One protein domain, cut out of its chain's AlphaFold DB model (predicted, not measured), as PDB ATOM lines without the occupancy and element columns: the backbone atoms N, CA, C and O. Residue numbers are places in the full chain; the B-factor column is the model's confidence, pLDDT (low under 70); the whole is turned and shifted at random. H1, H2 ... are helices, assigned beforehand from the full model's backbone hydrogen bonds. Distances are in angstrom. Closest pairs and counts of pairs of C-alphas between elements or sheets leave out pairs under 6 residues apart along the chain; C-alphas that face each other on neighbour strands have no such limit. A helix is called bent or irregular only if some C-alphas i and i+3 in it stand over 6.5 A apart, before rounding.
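AT A GLANCE: This is residues 223 to 278 of the 278 residues of an uncharacterized protein of Paenibacillus thiaminolyticus (UniProt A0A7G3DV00). A helical hairpin of two long helices, H2 and H3, makes the body, and a short helix, H1, folds back beside the first part of H2, on a different side of it from H3. The three helices run to and fro along the longest axis, and a tail with no named element, residues 268 to 278, runs past the end of the body where H2 begins and H3 ends. The printed part has 56 residues with three named helices, H1, H2 and H3 in that order along the chain, and no named strand; the class is all helix. The whole is compact, with a radius of gyration of the C-alphas of 11.4 A, and only just elongated, with spans of 32 by 21 by 17 A.

HOW THE PARTS SIT: The longest helix is H2, residues 233 to 249, with a kink of 41 degrees near residue 240. It is irregular, but only just: C-alphas 238 and 241 are 7.0 A apart. H3, residues 253 to 267, touches H2, and their closest C-alphas, those of Leu 244 and Ala 256, are 5.5 A apart. H2 and H3 run opposite ways at a shallow tilt of 27 degrees and form a helical hairpin. H3 is irregular, with C-alphas 262 and 265 at 7.6 A. H1, residues 223 to 230, only just touches H2, with 3 pairs of C-alphas within 8 A; H2 touches H1 with residues 236 to 243 alone. The closest C-alphas of H1 and H2, those of Met 228 and Ala 236, are 6.1 A apart. H1 and H2 run opposite ways at a shallow tilt of 10 degrees and form a second helical hairpin. H1 and H3 are apart. In H1 every O i to N i+4 pair is within hydrogen-bond range; in H2 8 of 13 such pairs are, and in H3 9 of 11.

IN THESE COORDINATES: H2 is 25.9 A long from C-alpha 233 to C-alpha 249, which is at (-45.995, -6.098, 56.825). H3 is 19.6 A long and ends with C-alpha 267 at (-29.212, -20.053, 52.927). H1, eight residues, begins with C-alpha 223 at (-45.766, -9.073, 42.320).

THE WHOLE: The two C-alphas farthest apart, those of Asn 251 and Glu 273, are 32.3 A from each other. The printed part has no cut and ends at Ile 278, the chain's last residue. The links from H1 to H2 and from H2 to H3 are tight. The mean pLDDT of the printed part is 81.1, and residues 267 to 278, of which 267 belongs to H3, are under 70.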
ATOM      1  N   PRO A 223     -46.887  -8.902  43.245       97.81
ATOM      2  CA  PRO A 223     -45.766  -9.073  42.320       97.81
ATOM      3  C   PRO A 223     -44.747 -10.148  42.734       97.81
ATOM      4  O   PRO A 223     -43.883 -10.487  41.924       97.81
ATOM      5  N   ILE A 224     -44.795 -10.646  43.979       96.44
ATOM      6  CA  ILE A 224     -43.743 -11.508  44.547       96.44
ATOM      7  C   ILE A 224     -43.610 -12.807  43.750       96.44
ATOM      8  O   ILE A 224     -42.520 -13.120  43.278       96.44
ATOM      9  N   GLU A 225     -44.714 -13.530  43.543       95.19
ATOM     10  CA  GLU A 225     -44.709 -14.810  42.817       95.19
ATOM     11  C   GLU A 225     -44.223 -14.655  41.372       95.19
ATOM     12  O   GLU A 225     -43.435 -15.466  40.884       95.19
ATOM     13  N   GLU A 226     -44.659 -13.589  40.691       97.00
ATOM     14  CA  GLU A 226     -44.248 -13.312  39.315       97.00
ATOM     15  C   GLU A 226     -42.738 -13.075  39.240       97.00
ATOM     16  O   GLU A 226     -42.051 -13.722  38.449       97.00
ATOM     17  N   LEU A 227     -42.202 -12.201  40.101       96.75
ATOM     18  CA  LEU A 227     -40.770 -11.914  40.117       96.75
ATOM     19  C   LEU A 227     -39.964 -13.165  40.461       96.75
ATOM     20  O   LEU A 227     -39.004 -13.492  39.770       96.75
ATOM     21  N   MET A 228     -40.364 -13.896  41.498       93.25
ATOM     22  CA  MET A 228     -39.646 -15.086  41.946       93.25
ATOM     23  C   MET A 228     -39.654 -16.193  40.887       93.25
ATOM     24  O   MET A 228     -38.637 -16.861  40.705       93.25
ATOM     25  N   GLY A 229     -40.741 -16.329  40.120       93.75
ATOM     26  CA  GLY A 229     -40.823 -17.238  38.975       93.75
ATOM     27  C   GLY A 229     -39.941 -16.841  37.782       93.75
ATOM     28  O   GLY A 229     -39.557 -17.705  36.990       93.75
ATOM     29  N   MET A 230     -39.588 -15.558  37.646       94.69
ATOM     30  CA  MET A 230     -38.688 -15.069  36.591       94.69
ATOM     31  C   MET A 230     -37.200 -15.294  36.903       94.69
ATOM     32  O   MET A 230     -36.381 -15.345  35.981       94.69
ATOM     33  N   LEU A 231     -36.834 -15.411  38.181       90.69
ATOM     34  CA  LEU A 231     -35.443 -15.485  38.626       90.69
ATOM     35  C   LEU A 231     -34.898 -16.917  38.606       90.69
ATOM     36  O   LEU A 231     -35.613 -17.893  38.825       90.69
ATOM     37  N   LYS A 232     -33.588 -17.054  38.366       80.81
ATOM     38  CA  LYS A 232     -32.907 -18.358  38.330       80.81
ATOM     39  C   LYS A 232     -31.832 -18.461  39.404       80.81
ATOM     40  O   LYS A 232     -30.978 -17.585  39.548       80.81
ATOM     41  N   GLY A 233     -31.820 -19.595  40.105       78.19
ATOM     42  CA  GLY A 233     -30.755 -19.947  41.041       78.19
ATOM     43  C   GLY A 233     -30.558 -18.884  42.139       78.19
ATOM     44  O   GLY A 233     -31.543 -18.458  42.740       78.19
ATOM     45  N   PRO A 234     -29.318 -18.437  42.416       80.81
ATOM     46  CA  PRO A 234     -29.027 -17.506  43.511       80.81
ATOM     47  C   PRO A 234     -29.705 -16.134  43.411       80.81
ATOM     48  O   PRO A 234     -29.776 -15.434  44.413       80.81
ATOM     49  N   GLN A 235     -30.219 -15.736  42.241       82.88
ATOM     50  CA  GLN A 235     -30.879 -14.436  42.058       82.88
ATOM     51  C   GLN A 235     -32.100 -14.265  42.971       82.88
ATOM     52  O   GLN A 235     -32.345 -13.175  43.474       82.88
ATOM     53  N   ALA A 236     -32.826 -15.352  43.243       84.94
ATOM     54  CA  ALA A 236     -33.973 -15.345  44.148       84.94
ATOM     55  C   ALA A 236     -33.598 -14.890  45.573       84.94
ATOM     56  O   ALA A 236     -34.413 -14.292  46.272       84.94
ATOM     57  N   LEU A 237     -32.342 -15.103  45.992       85.25
ATOM     58  CA  LEU A 237     -31.848 -14.676  47.304       85.25
ATOM     59  C   LEU A 237     -31.740 -13.152  47.440       85.25
ATOM     60  O   LEU A 237     -31.733 -12.664  48.565       85.25
ATOM     61  N   LEU A 238     -31.684 -12.405  46.330       83.81
ATOM     62  CA  LEU A 238     -31.701 -10.938  46.355       83.81
ATOM     63  C   LEU A 238     -33.084 -10.382  46.699       83.81
ATOM     64  O   LEU A 238     -33.192  -9.344  47.341       83.81
ATOM     65  N   VAL A 239     -34.142 -11.071  46.271       90.62
ATOM     66  CA  VAL A 239     -35.531 -10.626  46.452       90.62
ATOM     67  C   VAL A 239     -36.110 -11.131  47.765       90.62
ATOM     68  O   VAL A 239     -36.939 -10.462  48.379       90.62
ATOM     69  N   LEU A 240     -35.651 -12.297  48.217       90.69
ATOM     70  CA  LEU A 240     -36.198 -12.991  49.374       90.69
ATOM     71  C   LEU A 240     -36.289 -12.129  50.651       90.69
ATOM     72  O   LEU A 240     -37.351 -12.169  51.271       90.69
ATOM     73  N   PRO A 241     -35.278 -11.324  51.048       92.06
ATOM     74  CA  PRO A 241     -35.407 -10.459  52.222       92.06
ATOM     75  C   PRO A 241     -36.583  -9.483  52.114       92.06
ATOM     76  O   PRO A 241     -37.356  -9.345  53.058       92.06
ATOM     77  N   VAL A 242     -36.759  -8.860  50.948       93.44
ATOM     78  CA  VAL A 242     -37.801  -7.850  50.718       93.44
ATOM     79  C   VAL A 242     -39.176  -8.490  50.548       93.44
ATOM     80  O   VAL A 242     -40.166  -7.951  51.036       93.44
ATOM     81  N   ALA A 243     -39.251  -9.671  49.930       94.88
ATOM     82  CA  ALA A 243     -40.482 -10.453  49.860       94.88
ATOM     83  C   ALA A 243     -40.969 -10.870  51.258       94.88
ATOM     84  O   ALA A 243     -42.139 -10.684  51.583       94.88
ATOM     85  N   LEU A 244     -40.069 -11.382  52.108       95.06
ATOM     86  CA  LEU A 244     -40.396 -11.765  53.484       95.06
ATOM     87  C   LEU A 244     -40.855 -10.562  54.309       95.06
ATOM     88  O   LEU A 244     -41.898 -10.637  54.951       95.06
ATOM     89  N   ASP A 245     -40.114  -9.457  54.254       95.69
ATOM     90  CA  ASP A 245     -40.477  -8.199  54.913       95.69
ATOM     91  C   ASP A 245     -41.866  -7.710  54.461       95.69
ATOM     92  O   ASP A 245     -42.716  -7.356  55.275       95.69
ATOM     93  N   THR A 246     -42.158  -7.813  53.163       97.56
ATOM     94  CA  THR A 246     -43.457  -7.435  52.588       97.56
ATOM     95  C   THR A 246     -44.597  -8.343  53.043       97.56
ATOM     96  O   THR A 246     -45.679  -7.847  53.365       97.56
ATOM     97  N   TYR A 247     -44.389  -9.661  53.113       97.62
ATOM     98  CA  TYR A 247     -45.395 -10.571  53.660       97.62
ATOM     99  C   TYR A 247     -45.664 -10.300  55.142       97.62
ATOM    100  O   TYR A 247     -46.822 -10.302  55.560       97.62
ATOM    101  N   LEU A 248     -44.619 -10.041  55.933       96.00
ATOM    102  CA  LEU A 248     -44.760  -9.716  57.353       96.00
ATOM    103  C   LEU A 248     -45.558  -8.421  57.554       96.00
ATOM    104  O   LEU A 248     -46.501  -8.419  58.347       96.00
ATOM    105  N   ASP A 249     -45.261  -7.371  56.785       96.56
ATOM    106  CA  ASP A 249     -45.995  -6.098  56.825       96.56
ATOM    107  C   ASP A 249     -47.480  -6.250  56.461       96.56
ATOM    108  O   ASP A 249     -48.334  -5.534  56.986       96.56
ATOM    109  N   ASN A 250     -47.807  -7.214  55.597       97.31
ATOM    110  CA  ASN A 250     -49.181  -7.528  55.197       97.31
ATOM    111  C   ASN A 250     -49.843  -8.614  56.069       97.31
ATOM    112  O   ASN A 250     -50.948  -9.062  55.761       97.31
ATOM    113  N   ASN A 251     -49.195  -9.053  57.158       96.44
ATOM    114  CA  ASN A 251     -49.656 -10.139  58.033       96.44
ATOM    115  C   ASN A 251     -49.907 -11.482  57.298       96.44
ATOM    116  O   ASN A 251     -50.683 -12.328  57.749       96.44
ATOM    117  N   ALA A 252     -49.219 -11.697  56.175       96.38
ATOM    118  CA  ALA A 252     -49.259 -12.895  55.336       96.38
ATOM    119  C   ALA A 252     -48.270 -13.959  55.858       96.38
ATOM    120  O   ALA A 252     -47.266 -14.315  55.236       96.38
ATOM    121  N   LEU A 253     -48.506 -14.424  57.091       94.75
ATOM    122  CA  LEU A 253     -47.565 -15.283  57.825       94.75
ATOM    123  C   LEU A 253     -47.432 -16.698  57.241       94.75
ATOM    124  O   LEU A 253     -46.430 -17.377  57.487       94.75
ATOM    125  N   ILE A 254     -48.447 -17.169  56.512       96.06
ATOM    126  CA  ILE A 254     -48.444 -18.501  55.897       96.06
ATOM    127  C   ILE A 254     -47.494 -18.497  54.699       96.06
ATOM    128  O   ILE A 254     -46.637 -19.373  54.588       96.06
ATOM    129  N   GLU A 255     -47.599 -17.472  53.863       95.06
ATOM    130  CA  GLU A 255     -46.775 -17.221  52.689       95.06
ATOM    131  C   GLU A 255     -45.316 -17.002  53.099       95.06
ATOM    132  O   GLU A 255     -44.427 -17.698  52.605       95.06
ATOM    133  N   ALA A 256     -45.075 -16.141  54.097       94.19
ATOM    134  CA  ALA A 256     -43.739 -15.922  54.647       94.19
ATOM    135  C   ALA A 256     -43.092 -17.235  55.123       94.19
ATOM    136  O   ALA A 256     -41.944 -17.530  54.790       94.19
ATOM    137  N   ARG A 257     -43.836 -18.067  55.869       93.81
ATOM    138  CA  ARG A 257     -43.354 -19.385  56.315       93.81
ATOM    139  C   ARG A 257     -43.068 -20.317  55.137       93.81
ATOM    140  O   ARG A 257     -42.059 -21.018  55.169       93.81
ATOM    141  N   GLY A 258     -43.940 -20.336  54.130       92.31
ATOM    142  CA  GLY A 258     -43.756 -21.140  52.922       92.31
ATOM    143  C   GLY A 258     -42.438 -20.814  52.219       92.31
ATOM    144  O   GLY A 258     -41.647 -21.716  51.950       92.31
ATOM    145  N   TYR A 259     -42.153 -19.524  52.037       89.88
ATOM    146  CA  TYR A 259     -40.908 -19.043  51.436       89.88
ATOM    147  C   TYR A 259     -39.674 -19.397  52.266       89.88
ATOM    148  O   TYR A 259     -38.674 -19.865  51.719       89.88
ATOM    149  N   LEU A 260     -39.741 -19.221  53.589       88.50
ATOM    150  CA  LEU A 260     -38.647 -19.602  54.484       88.50
ATOM    151  C   LEU A 260     -38.285 -21.081  54.345       88.50
ATOM    152  O   LEU A 260     -37.107 -21.407  54.242       88.50
ATOM    153  N   GLU A 261     -39.277 -21.974  54.320       90.38
ATOM    154  CA  GLU A 261     -39.023 -23.410  54.172       90.38
ATOM    155  C   GLU A 261     -38.539 -23.772  52.763       90.38
ATOM    156  O   GLU A 261     -37.615 -24.574  52.628       90.38
ATOM    157  N   GLN A 262     -39.087 -23.142  51.719       88.00
ATOM    158  CA  GLN A 262     -38.674 -23.371  50.333       88.00
ATOM    159  C   GLN A 262     -37.203 -23.002  50.087       88.00
ATOM    160  O   GLN A 262     -36.481 -23.749  49.424       88.00
ATOM    161  N   TYR A 263     -36.741 -21.871  50.626       86.25
ATOM    162  CA  TYR A 263     -35.396 -21.342  50.363       86.25
ATOM    163  C   TYR A 263     -34.367 -21.661  51.460       86.25
ATOM    164  O   TYR A 263     -33.183 -21.345  51.313       86.25
ATOM    165  N   LYS A 264     -34.773 -22.365  52.524       82.75
ATOM    166  CA  LYS A 264     -33.943 -22.743  53.682       82.75
ATOM    167  C   LYS A 264     -32.592 -23.360  53.318       82.75
ATOM    168  O   LYS A 264     -31.571 -23.006  53.899       82.75
ATOM    169  N   ALA A 265     -32.580 -24.271  52.342       76.19
ATOM    170  CA  ALA A 265     -31.368 -24.970  51.911       76.19
ATOM    171  C   ALA A 265     -30.397 -24.063  51.130       76.19
ATOM    172  O   ALA A 265     -29.189 -24.299  51.117       76.19
ATOM    173  N   MET A 266     -30.898 -23.007  50.485       73.69
ATOM    174  CA  MET A 266     -30.053 -22.062  49.750       73.69
ATOM    175  C   MET A 266     -29.295 -21.135  50.709       73.69
ATOM    176  O   MET A 266     -28.151 -20.779  50.440       73.69
ATOM    177  N   TRP A 267     -29.874 -20.832  51.875       62.44
ATOM    178  CA  TRP A 267     -29.212 -20.053  52.927       62.44
ATOM    179  C   TRP A 267     -28.047 -20.769  53.597       62.44
ATOM    180  O   TRP A 267     -27.051 -20.137  53.926       62.44
ATOM    181  N   THR A 268     -28.133 -22.085  53.770       57.62
ATOM    182  CA  THR A 268     -27.063 -22.861  54.415       57.62
ATOM    183  C   THR A 268     -25.864 -23.125  53.504       57.62
ATOM    184  O   THR A 268     -24.845 -23.619  53.976       57.62
ATOM    185  N   THR A 269     -25.978 -22.814  52.209       55.50
ATOM    186  CA  THR A 269     -24.989 -23.196  51.184       55.50
ATOM    187  C   THR A 269     -24.294 -21.986  50.539       55.50
ATOM    188  O   THR A 269     -23.230 -22.140  49.941       55.50
ATOM    189  N   CYS A 270     -24.841 -20.772  50.674       48.53
ATOM    190  CA  CYS A 270     -24.239 -19.549  50.139       48.53
ATOM    191  C   CYS A 270     -23.337 -18.858  51.177       48.53
ATOM    192  O   CYS A 270     -23.820 -18.228  52.115       48.53
ATOM    193  N   TYR A 271     -22.017 -18.918  50.967       41.69
ATOM    194  CA  TYR A 271     -21.087 -17.951  51.558       41.69
ATOM    195  C   TYR A 271     -21.345 -16.550  50.954       41.69
ATOM    196  O   TYR A 271     -21.607 -16.457  49.754       41.69
ATOM    197  N   PRO A 272     -21.247 -15.458  51.738       41.28
ATOM    198  CA  PRO A 272     -21.619 -14.093  51.338       41.28
ATOM    199  C   PRO A 272     -20.679 -13.425  50.314       41.28
ATOM    200  O   PRO A 272     -20.729 -12.212  50.117       41.28
ATOM    201  N   GLU A 273     -19.831 -14.176  49.615       36.59
ATOM    202  CA  GLU A 273     -18.972 -13.599  48.589       36.59
ATOM    203  C   GLU A 273     -19.692 -13.568  47.234       36.59
ATOM    204  O   GLU A 273     -19.645 -14.515  46.453       36.59
ATOM    205  N   LYS A 274     -20.284 -12.405  46.932       38.44
ATOM    206  CA  LYS A 274     -20.663 -11.935  45.581       38.44
ATOM    207  C   LYS A 274     -22.004 -12.415  45.017       38.44
ATOM    208  O   LYS A 274     -22.080 -12.798  43.851       38.44
ATOM    209  N   ILE A 275     -23.095 -12.222  45.753       40.78
ATOM    210  CA  ILE A 275     -24.365 -11.932  45.070       40.78
ATOM    211  C   ILE A 275     -24.338 -10.437  44.721       40.78
ATOM    212  O   ILE A 275     -24.686  -9.587  45.533       40.78
ATOM    213  N   ARG A 276     -23.781 -10.102  43.550       38.50
ATOM    214  CA  ARG A 276     -23.778  -8.723  43.040       38.50
ATOM    215  C   ARG A 276     -25.186  -8.380  42.549       38.50
ATOM    216  O   ARG A 276     -25.802  -9.198  41.871       38.50
ATOM    217  N   PHE A 277     -25.653  -7.199  42.949       38.84
ATOM    218  CA  PHE A 277     -26.957  -6.617  42.635       38.84
ATOM    219  C   PHE A 277     -27.332  -6.753  41.149       38.84
ATOM    220  O   PHE A 277     -26.465  -6.623  40.282       38.84
ATOM    221  N   ILE A 278     -28.621  -7.017  40.903       39.78
ATOM    222  CA  ILE A 278     -29.306  -6.712  39.635       39.78
ATOM    223  C   ILE A 278     -29.465  -5.194  39.539       39.78
ATOM    224  O   ILE A 278     -29.713  -4.578  40.601       39.78
TER     225      ILE A 278